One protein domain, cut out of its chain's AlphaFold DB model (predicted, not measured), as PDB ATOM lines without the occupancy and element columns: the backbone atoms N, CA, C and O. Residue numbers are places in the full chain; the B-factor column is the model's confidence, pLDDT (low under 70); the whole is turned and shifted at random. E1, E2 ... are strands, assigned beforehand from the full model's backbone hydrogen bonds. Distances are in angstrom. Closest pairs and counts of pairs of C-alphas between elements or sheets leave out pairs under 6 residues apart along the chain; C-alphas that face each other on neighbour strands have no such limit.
ATOM      1  N   LEU A  87      15.209  22.190  -0.938       77.81
ATOM      2  CA  LEU A  87      16.243  23.193  -0.719       77.81
ATOM      3  C   LEU A  87      15.611  24.577  -0.549       77.81
ATOM      4  O   LEU A  87      15.014  25.097  -1.488       77.81
ATOM      5  N   ASP A  88      15.809  25.184   0.619       77.38
ATOM      6  CA  ASP A  88      15.323  26.532   0.920       77.38
ATOM      7  C   ASP A  88      16.435  27.573   0.748       77.38
ATOM      8  O   ASP A  88      17.517  27.466   1.331       77.38
ATOM      9  N   LEU A  89      16.156  28.611  -0.041       78.56
ATOM     10  CA  LEU A  89      17.071  29.707  -0.350       78.56
ATOM     11  C   LEU A  89      16.412  31.046  -0.024       78.56
ATOM     12  O   LEU A  89      15.424  31.432  -0.647       78.56
ATOM     13  N   GLY A  90      16.981  31.795   0.920       80.38
ATOM     14  CA  GLY A  90      16.463  33.114   1.262       80.38
ATOM     15  C   GLY A  90      17.132  33.765   2.472       80.38
ATOM     16  O   GLY A  90      17.921  33.125   3.175       80.38
ATOM     17  N   PRO A  91      16.868  35.061   2.714       74.38
ATOM     18  CA  PRO A  91      17.257  35.718   3.952       74.38
ATOM     19  C   PRO A  91      16.511  35.148   5.166       74.38
ATOM     20  O   PRO A  91      15.290  35.005   5.162       74.38
ATOM     21  N   LEU A  92      17.269  34.933   6.242       77.12
ATOM     22  CA  LEU A  92      16.752  34.653   7.578       77.12
ATOM     23  C   LEU A  92      16.809  35.928   8.427       77.12
ATOM     24  O   LEU A  92      17.894  36.425   8.759       77.12
ATOM     25  N   PHE A  93      15.646  36.427   8.836       78.56
ATOM     26  CA  PHE A  93      15.531  37.496   9.824       78.56
ATOM     27  C   PHE A  93      15.407  36.899  11.217       78.56
ATOM     28  O   PHE A  93      14.683  35.931  11.432       78.56
ATOM     29  N   ARG A  94      16.120  37.478  12.183       77.69
ATOM     30  CA  ARG A  94      16.154  36.978  13.556       77.69
ATOM     31  C   ARG A  94      16.010  38.111  14.552       77.69
ATOM     32  O   ARG A  94      16.825  39.034  14.561       77.69
ATOM     33  N   LEU A  95      15.063  37.947  15.461       79.12
ATOM     34  CA  LEU A  95      14.900  38.764  16.648       79.12
ATOM     35  C   LEU A  95      15.103  37.869  17.871       79.12
ATOM     36  O   LEU A  95      14.325  36.959  18.113       79.12
ATOM     37  N   GLY A  96      16.170  38.079  18.636       72.19
ATOM     38  CA  GLY A  96      16.463  37.245  19.801       72.19
ATOM     39  C   GLY A  96      17.087  38.045  20.926       72.19
ATOM     40  O   GLY A  96      17.896  38.941  20.679       72.19
ATOM     41  N   HIS A  97      16.725  37.700  22.159       61.28
ATOM     42  CA  HIS A  97      17.246  38.362  23.350       61.28
ATOM     43  C   HIS A  97      18.640  37.824  23.727       61.28
ATOM     44  O   HIS A  97      19.024  36.705  23.364       61.28
ATOM     45  N   ARG A  98      19.431  38.630  24.438       64.38
ATOM     46  CA  ARG A  98      20.659  38.203  25.131       64.38
ATOM     47  C   ARG A  98      20.465  38.439  26.625       64.38
ATOM     48  O   ARG A  98      19.879  39.468  26.945       64.38
ATOM     49  N   PRO A  99      20.975  37.571  27.517       67.81
ATOM     50  CA  PRO A  99      21.997  36.527  27.314       67.81
ATOM     51  C   PRO A  99      21.455  35.183  26.790       67.81
ATOM     52  O   PRO A  99      20.264  35.052  26.550       67.81
ATOM     53  N   ARG A 100      22.343  34.215  26.515       70.56
ATOM     54  CA  ARG A 100      21.972  32.823  26.188       70.56
ATOM     55  C   ARG A 100      21.855  31.994  27.478       70.56
ATOM     56  O   ARG A 100      22.576  32.306  28.423       70.56
ATOM     57  N   PRO A 101      21.054  30.916  27.494       71.88
ATOM     58  CA  PRO A 101      20.095  30.524  26.462       71.88
ATOM     59  C   PRO A 101      18.906  31.495  26.393       71.88
ATOM     60  O   PRO A 101      18.596  32.176  27.367       71.88
ATOM     61  N   SER A 102      18.276  31.616  25.224       80.00
ATOM     62  CA  SER A 102      17.173  32.565  25.037       80.00
ATOM     63  C   SER A 102      16.205  32.163  23.940       80.00
ATOM     64  O   SER A 102      16.571  31.475  22.988       80.00
ATOM     65  N   PHE A 103      14.972  32.650  24.062       83.69
ATOM     66  CA  PHE A 103      14.003  32.585  22.981       83.69
ATOM     67  C   PHE A 103      14.354  33.568  21.859       83.69
ATOM     68  O   PHE A 103      14.861  34.677  22.088       83.69
ATOM     69  N   SER A 104      14.053  33.151  20.639       79.50
ATOM     70  CA  SER A 104      14.195  33.930  19.420       79.50
ATOM     71  C   SER A 104      12.983  33.732  18.519       79.50
ATOM     72  O   SER A 104      12.395  32.661  18.447       79.50
ATOM     73  N   LEU A 105      12.619  34.801  17.829       82.88
ATOM     74  CA  LEU A 105      11.684  34.820  16.720       82.88
ATOM     75  C   LEU A 105      12.481  34.876  15.419       82.88
ATOM     76  O   LEU A 105      13.491  35.588  15.323       82.88
ATOM     77  N   PHE A 106      12.010  34.155  14.413       81.25
ATOM     78  CA  PHE A 106      12.591  34.136  13.083       81.25
ATOM     79  C   PHE A 106      11.534  34.294  12.019       81.25
ATOM     80  O   PHE A 106      10.371  33.944  12.213       81.25
ATOM     81  N   LEU A 107      11.990  34.773  10.875       82.50
ATOM     82  CA  LEU A 107      11.225  34.783   9.652       82.50
ATOM     83  C   LEU A 107      12.161  34.402   8.509       82.50
ATOM     84  O   LEU A 107      13.120  35.132   8.242       82.50
ATOM     85  N   ASP A 108      11.879  33.279   7.854       81.25
ATOM     86  CA  ASP A 108      12.484  32.955   6.565       81.25
ATOM     87  C   ASP A 108      11.551  33.409   5.448       81.25
ATOM     88  O   ASP A 108      10.365  33.072   5.429       81.25
ATOM     89  N   LEU A 109      12.110  34.167   4.511       83.56
ATOM     90  CA  LEU A 109      11.454  34.547   3.266       83.56
ATOM     91  C   LEU A 109      12.320  34.049   2.127       83.56
ATOM     92  O   LEU A 109      13.524  34.301   2.145       83.56
ATOM     93  N   GLY A 110      11.753  33.375   1.135       86.12
ATOM     94  CA  GLY A 110      12.591  32.881   0.053       86.12
ATOM     95  C   GLY A 110      11.905  31.964  -0.932       86.12
ATOM     96  O   GLY A 110      10.701  32.050  -1.159       86.12
ATOM     97  N   LEU A 111      12.724  31.102  -1.517       84.38
ATOM     98  CA  LEU A 111      12.352  30.154  -2.544       84.38
ATOM     99  C   LEU A 111      12.700  28.735  -2.100       84.38
ATOM    100  O   LEU A 111      13.804  28.488  -1.618       84.38
ATOM    101  N   SER A 112      11.761  27.818  -2.285       81.50
ATOM    102  CA  SER A 112      11.923  26.386  -2.078       81.50
ATOM    103  C   SER A 112      12.080  25.703  -3.421       81.50
ATOM    104  O   SER A 112      11.269  25.943  -4.313       81.50
ATOM    105  N   ILE A 113      13.074  24.831  -3.550       81.88
ATOM    106  CA  ILE A 113      13.266  23.976  -4.722       81.88
ATOM    107  C   ILE A 113      13.068  22.528  -4.288       81.88
ATOM    108  O   ILE A 113      13.766  22.051  -3.390       81.88
ATOM    109  N   TYR A 114      12.132  21.832  -4.921       79.31
ATOM    110  CA  TYR A 114      11.829  20.430  -4.661       79.31
ATOM    111  C   TYR A 114      12.475  19.531  -5.718       79.31
ATOM    112  O   TYR A 114      12.535  19.869  -6.898       79.31
ATOM    113  N   SER A 115      12.967  18.366  -5.296       76.31
ATOM    114  CA  SER A 115      13.545  17.364  -6.204       76.31
ATOM    115  C   SER A 115      12.495  16.592  -7.007       76.31
ATOM    116  O   SER A 115      12.833  15.937  -7.989       76.31
ATOM    117  N   LYS A 116      11.244  16.606  -6.544       77.19
ATOM    118  CA  LYS A 116      10.066  16.060  -7.217       77.19
ATOM    119  C   LYS A 116       9.009  17.166  -7.258       77.19
ATOM    120  O   LYS A 116       8.934  17.906  -6.276       77.19
ATOM    121  N   PRO A 117       8.204  17.261  -8.326       66.44
ATOM    122  CA  PRO A 117       7.182  18.293  -8.422       66.44
ATOM    123  C   PRO A 117       6.185  18.150  -7.272       66.44
ATOM    124  O   PRO A 117       5.741  17.045  -6.955       66.44
ATOM    125  N   HIS A 118       5.890  19.273  -6.628       65.00
ATOM    126  CA  HIS A 118       4.813  19.435  -5.664       65.00
ATOM    127  C   HIS A 118       3.723  20.223  -6.392       65.00
ATOM    128  O   HIS A 118       4.031  21.292  -6.901       65.00
ATOM    129  N   ASP A 119       2.524  19.655  -6.543       63.78
ATOM    130  CA  ASP A 119       1.387  20.295  -7.227       63.78
ATOM    131  C   ASP A 119       1.762  20.992  -8.561       63.78
ATOM    132  O   ASP A 119       1.454  22.153  -8.807       63.78
ATOM    133  N   ASP A 120       2.459  20.248  -9.433       68.19
ATOM    134  CA  ASP A 120       2.952  20.640 -10.771       68.19
ATOM    135  C   ASP A 120       4.159  21.595 -10.830       68.19
ATOM    136  O   ASP A 120       4.720  21.804 -11.914       68.19
ATOM    137  N   SER A 121       4.652  22.100  -9.695       68.94
ATOM    138  CA  SER A 121       5.839  22.960  -9.641       68.94
ATOM    139  C   SER A 121       6.982  22.353  -8.823       68.94
ATOM    140  O   SER A 121       6.813  21.764  -7.760       68.94
ATOM    141  N   ASN A 122       8.219  22.527  -9.296       77.88
ATOM    142  CA  ASN A 122       9.419  22.219  -8.502       77.88
ATOM    143  C   ASN A 122       9.862  23.414  -7.641       77.88
ATOM    144  O   ASN A 122      10.898  23.343  -6.983       77.88
ATOM    145  N   LEU A 123       9.137  24.533  -7.691       80.44
ATOM    146  CA  LEU A 123       9.569  25.820  -7.166       80.44
ATOM    147  C   LEU A 123       8.409  26.513  -6.451       80.44
ATOM    148  O   LEU A 123       7.367  26.751  -7.051       80.44
ATOM    149  N   MET A 124       8.610  26.878  -5.185       80.56
ATOM    150  CA  MET A 124       7.591  27.553  -4.371       80.56
ATOM    151  C   MET A 124       8.171  28.751  -3.631       80.56
ATOM    152  O   MET A 124       9.331  28.731  -3.212       80.56
ATOM    153  N   PHE A 125       7.354  29.772  -3.393       82.88
ATOM    154  CA  PHE A 125       7.713  30.856  -2.484       82.88
ATOM    155  C   PHE A 125       7.472  30.444  -1.031       82.88
ATOM    156  O   PHE A 125       6.524  29.731  -0.705       82.88
ATOM    157  N   ILE A 126       8.355  30.899  -0.145       81.00
ATOM    158  CA  ILE A 126       8.359  30.560   1.275       81.00
ATOM    159  C   ILE A 126       8.112  31.814   2.102       81.00
ATOM    160  O   ILE A 126       8.854  32.792   1.992       81.00
ATOM    161  N   PHE A 127       7.153  31.716   3.013       84.12
ATOM    162  CA  PHE A 127       6.995  32.596   4.159       84.12
ATOM    163  C   PHE A 127       6.934  31.740   5.426       84.12
ATOM    164  O   PHE A 127       5.952  31.046   5.663       84.12
ATOM    165  N   ARG A 128       7.982  31.743   6.251       80.19
ATOM    166  CA  ARG A 128       8.065  30.846   7.413       80.19
ATOM    167  C   ARG A 128       8.435  31.587   8.692       80.19
ATOM    168  O   ARG A 128       9.621  31.720   9.008       80.19
ATOM    169  N   PRO A 129       7.444  32.093   9.441       79.69
ATOM    170  CA  PRO A 129       7.656  32.517  10.813       79.69
ATOM    171  C   PRO A 129       7.991  31.316  11.708       79.69
ATOM    172  O   PRO A 129       7.415  30.236  11.590       79.69
ATOM    173  N   ALA A 130       8.915  31.512  12.641       79.94
ATOM    174  CA  ALA A 130       9.289  30.494  13.612       79.94
ATOM    175  C   ALA A 130       9.602  31.112  14.977       79.94
ATOM    176  O   ALA A 130      10.105  32.234  15.074       79.94
ATOM    177  N   ILE A 131       9.343  30.356  16.038       80.69
ATOM    178  CA  ILE A 131       9.797  30.656  17.398       80.69
ATOM    179  C   ILE A 131      10.790  29.572  17.770       80.69
ATOM    180  O   ILE A 131      10.523  28.396  17.568       80.69
ATOM    181  N   GLY A 132      11.931  29.927  18.337       82.50
ATOM    182  CA  GLY A 132      12.905  28.940  18.767       82.50
ATOM    183  C   GLY A 132      13.611  29.300  20.048       82.50
ATOM    184  O   GLY A 132      13.468  30.387  20.603       82.50
ATOM    185  N   TYR A 133      14.366  28.326  20.516       79.88
ATOM    186  CA  TYR A 133      15.146  28.354  21.725       79.88
ATOM    187  C   TYR A 133      16.610  28.137  21.365       79.88
ATOM    188  O   TYR A 133      17.008  27.099  20.827       79.88
ATOM    189  N   ARG A 134      17.420  29.154  21.644       77.31
ATOM    190  CA  ARG A 134      18.843  29.179  21.334       77.31
ATOM    191  C   ARG A 134      19.655  28.780  22.551       77.31
ATOM    192  O   ARG A 134      19.500  29.365  23.621       77.31
ATOM    193  N   PHE A 135      20.605  27.881  22.344       74.00
ATOM    194  CA  PHE A 135      21.519  27.386  23.366       74.00
ATOM    195  C   PHE A 135      22.939  27.268  22.800       74.00
ATOM    196  O   PHE A 135      23.161  27.251  21.585       74.00
ATOM    197  N   ASP A 136      23.926  27.225  23.686       70.69
ATOM    198  CA  ASP A 136      25.279  26.868  23.274       70.69
ATOM    199  C   ASP A 136      25.289  25.363  22.973       70.69
ATOM    200  O   ASP A 136      24.810  24.558  23.770       70.69
ATOM    201  N   SER A 137      25.738  24.985  21.775       64.31
ATOM    202  CA  SER A 137      25.658  23.595  21.324       64.31
ATOM    203  C   SER A 137      26.493  22.677  22.216       64.31
ATOM    204  O   SER A 137      27.592  23.028  22.644       64.31
ATOM    205  N   LEU A 138      25.995  21.457  22.417       57.88
ATOM    206  CA  LEU A 138      26.687  20.392  23.146       57.88
ATOM    207  C   LEU A 138      27.913  19.860  22.382       57.88
ATOM    208  O   LEU A 138      28.810  19.265  22.976       57.88
ATOM    209  N   ILE A 139      27.988  20.102  21.069       57.09
ATOM    210  CA  ILE A 139      29.090  19.664  20.205       57.09
ATOM    211  C   ILE A 139      30.140  20.783  20.152       57.09
ATOM    212  O   ILE A 139      30.263  21.501  19.169       57.09
ATOM    213  N   GLY A 140      30.881  20.966  21.247       52.34
ATOM    214  CA  GLY A 140      32.050  21.852  21.325       52.34
ATOM    215  C   GLY A 140      31.765  23.357  21.478       52.34
ATOM    216  O   GLY A 140      30.748  23.893  21.049       52.34
ATOM    217  N   ARG A 141      32.741  24.085  22.047       55.12
ATOM    218  CA  ARG A 141      32.684  25.524  22.415       55.12
ATOM    219  C   ARG A 141      32.460  26.522  21.255       55.12
ATOM    220  O   ARG A 141      32.616  27.724  21.448       55.12
ATOM    221  N   ARG A 142      32.178  26.057  20.035       56.91
ATOM    222  CA  ARG A 142      32.107  26.887  18.813       56.91
ATOM    223  C   ARG A 142      30.819  26.731  18.014       56.91
ATOM    224  O   ARG A 142      30.666  27.391  16.988       56.91
ATOM    225  N   HIS A 143      29.902  25.886  18.465       56.78
ATOM    226  CA  HIS A 143      28.666  25.612  17.752       56.78
ATOM    227  C   HIS A 143      27.511  26.298  18.475       56.78
ATOM    228  O   HIS A 143      27.394  26.237  19.698       56.78
ATOM    229  N   LEU A 144      26.657  26.972  17.716       69.06
ATOM    230  CA  LEU A 144      25.403  27.498  18.240       69.06
ATOM    231  C   LEU A 144      24.279  26.625  17.737       69.06
ATOM    232  O   LEU A 144      24.097  26.529  16.525       69.06
ATOM    233  N   GLY A 145      23.592  25.993  18.684       70.44
ATOM    234  CA  GLY A 145      22.398  25.211  18.436       70.44
ATOM    235  C   GLY A 145      21.164  26.068  18.673       70.44
ATOM    236  O   GLY A 145      21.111  26.904  19.579       70.44
ATOM    237  N   GLU A 146      20.164  25.883  17.835       71.12
ATOM    238  CA  GLU A 146      18.881  26.544  17.981       71.12
ATOM    239  C   GLU A 146      17.799  25.571  17.547       71.12
ATOM    240  O   GLU A 146      17.829  25.067  16.426       71.12
ATOM    241  N   LEU A 147      16.887  25.271  18.466       75.50
ATOM    242  CA  LEU A 147      15.718  24.445  18.197       75.50
ATOM    243  C   LEU A 147      14.547  25.380  17.928       75.50
ATOM    244  O   LEU A 147      14.245  26.226  18.762       75.50
ATOM    245  N   GLY A 148      13.925  25.262  16.764       71.31
ATOM    246  CA  GLY A 148      12.785  26.065  16.348       71.31
ATOM    247  C   GLY A 148      11.517  25.231  16.230       71.31
ATOM    248  O   GLY A 148      11.564  24.074  15.828       71.31
ATOM    249  N   LEU A 149      10.386  25.842  16.555       75.06
ATOM    250  CA  LEU A 149       9.070  25.472  16.059       75.06
ATOM    251  C   LEU A 149       8.718  26.453  14.937       75.06
ATOM    252  O   LEU A 149       8.715  27.669  15.139       75.06
ATOM    253  N   GLU A 150       8.451  25.924  13.753       75.25
ATOM    254  CA  GLU A 150       8.205  26.685  12.536       75.25
ATOM    255  C   GLU A 150       6.758  26.516  12.084       75.25
ATOM    256  O   GLU A 150       6.219  25.407  12.080       75.25
ATOM    257  N   LEU A 151       6.156  27.623  11.662       73.56
ATOM    258  CA  LEU A 151       4.909  27.638  10.916       73.56
ATOM    259  C   LEU A 151       5.256  28.076   9.492       73.56
ATOM    260  O   LEU A 151       5.610  29.229   9.262       73.56
ATOM    261  N   GLY A 152       5.233  27.141   8.548       68.00
ATOM    262  CA  GLY A 152       5.495  27.406   7.140       68.00
ATOM    263  C   GLY A 152       4.217  27.762   6.403       68.00
ATOM    264  O   GLY A 152       3.237  27.034   6.482       68.00
ATOM    265  N   LEU A 153       4.240  28.862   5.664       70.06
ATOM    266  CA  LEU A 153       3.313  29.139   4.581       70.06
ATOM    267  C   LEU A 153       4.100  29.030   3.274       70.06
ATOM    268  O   LEU A 153       5.064  29.767   3.052       70.06
ATOM    269  N   PHE A 154       3.701  28.096   2.424       68.00
ATOM    270  CA  PHE A 154       4.245  27.937   1.083       68.00
ATOM    271  C   PHE A 154       3.205  28.374   0.080       68.00
ATOM    272  O   PHE A 154       2.036  28.016   0.193       68.00
ATOM    273  N   GLN A 155       3.648  29.172  -0.875       67.31
ATOM    274  CA  GLN A 155       2.825  29.599  -1.985       67.31
ATOM    275  C   GLN A 155       3.370  28.948  -3.251       67.31
ATOM    276  O   GLN A 155       4.519  29.199  -3.636       67.31
ATOM    277  N   ASP A 156       2.542  28.113  -3.868       64.25
ATOM    278  CA  ASP A 156       2.705  27.717  -5.261       64.25
ATOM    279  C   ASP A 156       2.074  28.770  -6.183       64.25
ATOM    280  O   ASP A 156       1.416  29.708  -5.729       64.25
ATOM    281  N   VAL A 157       2.247  28.618  -7.493       62.34
ATOM    282  CA  VAL A 157       1.686  29.494  -8.526       62.34
ATOM    283  C   VAL A 157       0.177  29.703  -8.336       62.34
ATOM    284  O   VAL A 157      -0.302  30.812  -8.568       62.34
ATOM    285  N   ASN A 158      -0.550  28.679  -7.870       60.34
ATOM    286  CA  ASN A 158      -2.009  28.717  -7.734       60.34
ATOM    287  C   ASN A 158      -2.539  28.477  -6.311       60.34
ATOM    288  O   ASN A 158      -3.681  28.843  -6.048       60.34
ATOM    289  N   ASP A 159      -1.735  27.922  -5.396       69.19
ATOM    290  CA  ASP A 159      -2.223  27.410  -4.110       69.19
ATOM    291  C   ASP A 159      -1.367  27.822  -2.906       69.19
ATOM    292  O   ASP A 159      -0.188  28.170  -3.015       69.19
ATOM    293  N   PHE A 160      -1.993  27.781  -1.725       76.12
ATOM    294  CA  PHE A 160      -1.360  28.070  -0.439       76.12
ATOM    295  C   PHE A 160      -1.382  26.843   0.468       76.12
ATOM    296  O   PHE A 160      -2.449  26.341   0.823       76.12
ATOM    297  N   THR A 161      -0.206  26.447   0.944       74.00
ATOM    298  CA  THR A 161      -0.029  25.292   1.828       74.00
ATOM    299  C   THR A 161       0.556  25.728   3.163       74.00
ATOM    300  O   THR A 161       1.617  26.352   3.225       74.00
ATOM    301  N   TRP A 162      -0.127  25.368   4.251       76.75
ATOM    302  CA  TRP A 162       0.352  25.584   5.616       76.75
ATOM    303  C   TRP A 162       1.037  24.329   6.152       76.75
ATOM    304  O   TRP A 162       0.512  23.225   6.018       76.75
ATOM    305  N   THR A 163       2.174  24.492   6.823       73.19
ATOM    306  CA  THR A 163       2.864  23.410   7.528       73.19
ATOM    307  C   THR A 163       3.255  23.827   8.935       73.19
ATOM    308  O   THR A 163       3.520  24.996   9.217       73.19
ATOM    309  N   ILE A 164       3.322  22.847   9.830       75.88
ATOM    310  CA  ILE A 164       3.875  23.000  11.172       75.88
ATOM    311  C   ILE A 164       5.024  22.007  11.283       75.88
ATOM    312  O   ILE A 164       4.850  20.830  10.978       75.88
ATOM    313  N   GLY A 165       6.197  22.474  11.702       75.94
ATOM    314  CA  GLY A 165       7.386  21.634  11.779       75.94
ATOM    315  C   GLY A 165       8.336  22.051  12.889       75.94
ATOM    316  O   GLY A 165       8.298  23.175  13.382       75.94
ATOM    317  N   GLY A 166       9.204  21.128  13.289       71.75
ATOM    318  CA  GLY A 166      10.361  21.436  14.123       71.75
ATOM    319  C   GLY A 166      11.596  21.646  13.253       71.75
ATOM    320  O   GLY A 166      11.771  20.963  12.245       71.75
ATOM    321  N   SER A 167      12.481  22.552  13.653       70.75
ATOM    322  CA  SER A 167      13.775  22.734  13.003       70.75
ATOM    323  C   SER A 167      14.919  22.737  13.994       70.75
ATOM    324  O   SER A 167      14.796  23.129  15.153       70.75
ATOM    325  N   TYR A 168      16.075  22.303  13.508       73.12
ATOM    326  CA  TYR A 168      17.337  22.475  14.198       73.12
ATOM    327  C   TYR A 168      18.265  23.285  13.302       73.12
ATOM    328  O   TYR A 168      18.585  22.880  12.185       73.12
ATOM    329  N   ARG A 169      18.694  24.448  13.789       72.00
ATOM    330  CA  ARG A 169      19.615  25.333  13.077       72.00
ATOM    331  C   ARG A 169      20.946  25.345  13.808       72.00
ATOM    332  O   ARG A 169      21.022  25.699  14.985       72.00
ATOM    333  N   ALA A 170      22.005  24.997  13.085       66.38
ATOM    334  CA  ALA A 170      23.373  25.094  13.566       66.38
ATOM    335  C   ALA A 170      24.126  26.164  12.771       66.38
ATOM    336  O   ALA A 170      24.163  26.131  11.544       66.38
ATOM    337  N   ALA A 171      24.751  27.113  13.466       64.00
ATOM    338  CA  ALA A 171      25.692  28.039  12.843       64.00
ATOM    339  C   ALA A 171      27.123  27.583  13.145       64.00
ATOM    340  O   ALA A 171      27.559  27.621  14.300       64.00
ATOM    341  N   LEU A 172      27.850  27.175  12.104       53.91
ATOM    342  CA  LEU A 172      29.286  26.911  12.165       53.91
ATOM    343  C   LEU A 172      30.033  28.240  12.075       53.91
ATOM    344  O   LEU A 172      29.974  28.934  11.060       53.91
ATOM    345  N   VAL A 173      30.751  28.610  13.133       50.19
ATOM    346  CA  VAL A 173      31.672  29.748  13.075       50.19
ATOM    347  C   VAL A 173      33.041  29.222  12.655       50.19
ATOM    348  O   VAL A 173      33.837  28.790  13.486       50.19
TER     349      VAL A 173
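Overview. This is residues 87 to 173 of the 195 residues of an uncharacterized protein of Enhygromyxa salina (UniProt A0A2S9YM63). The model is a single long, bowed wall of antiparallel strands, twisted, in which the four long strands E3, E4, E5 and E6 run side by side and each bends. The short strands E1 and E2 follow one another along one edge, beside different parts of E3, and E6 makes the opposite edge. The printed part has 87 residues with six named strands, E1 to E6 in that order, and no named helix, an all-strand class. Its sheet is branched and antiparallel, and E2 to E6 form a meander, each strand the antiparallel neighbour of the one before. The whole is only just loose, close to compact, with a radius of gyration of the C-alphas of 14.7 A, and its outline is a rod spanning 44 by 21 by 19 A.

Along the chain. E1 is residues 87 to 89, beginning at C-alpha 87 at (16.243, 23.193, -0.719), and E2 is residues 92 to 96. E3, residues 102 to 118, is the longest strand by residues and measures 35.6 A from first to last C-alpha. E4, residues 121 to 136, measures 38.4 A and begins at C-alpha 121 at (5.839, 22.960, -9.641). E5, residues 143 to 155, measures 32.8 A. E6, residues 160 to 172, measures 33.2 A and ends at C-alpha 172 at (29.286, 26.911, 12.165).

Arrangement. E1 runs on into E2 across a break of 2 residues, at 76 degrees. E1 and E2 lie on one side of E3, E1 beside residues 110 to 113 and E2 beside residues 104 to 108, with E4 on the other side. N 89 and O 111 are 2.8 A apart, within hydrogen-bond range, as are N 95 and O 105 at 2.8 A. E2 and E3 form a hairpin at 160 degrees between directions. The hairpin of E3 and E4 stands at 153 degrees, with N 106 and O 130 at 2.8 A. E4 and E5 form a hairpin at 147 degrees, with N 131 and O 149 at 2.9 A. E5 and E6 form a hairpin at 162 degrees, with N 150 and O 165 at 2.8 A. E3 bends by 93 degrees at residue 115, E4 by 73 degrees at residue 133, E5 by 67 degrees at residue 149 and E6 by 71 degrees at residue 164. E3 and E6 are apart.

Size, cuts and confidence. The two C-alphas farthest apart, those of Arg 141 and Asn 158, are 46.1 A from each other. The printed part has no cut and no long link; the link from E4 to E5 is short and the others are tight. The mean pLDDT of the printed part is 72.9, and 27 residues are under 70, among them residues 137 to 144, 154 to 159 and 170 to 173.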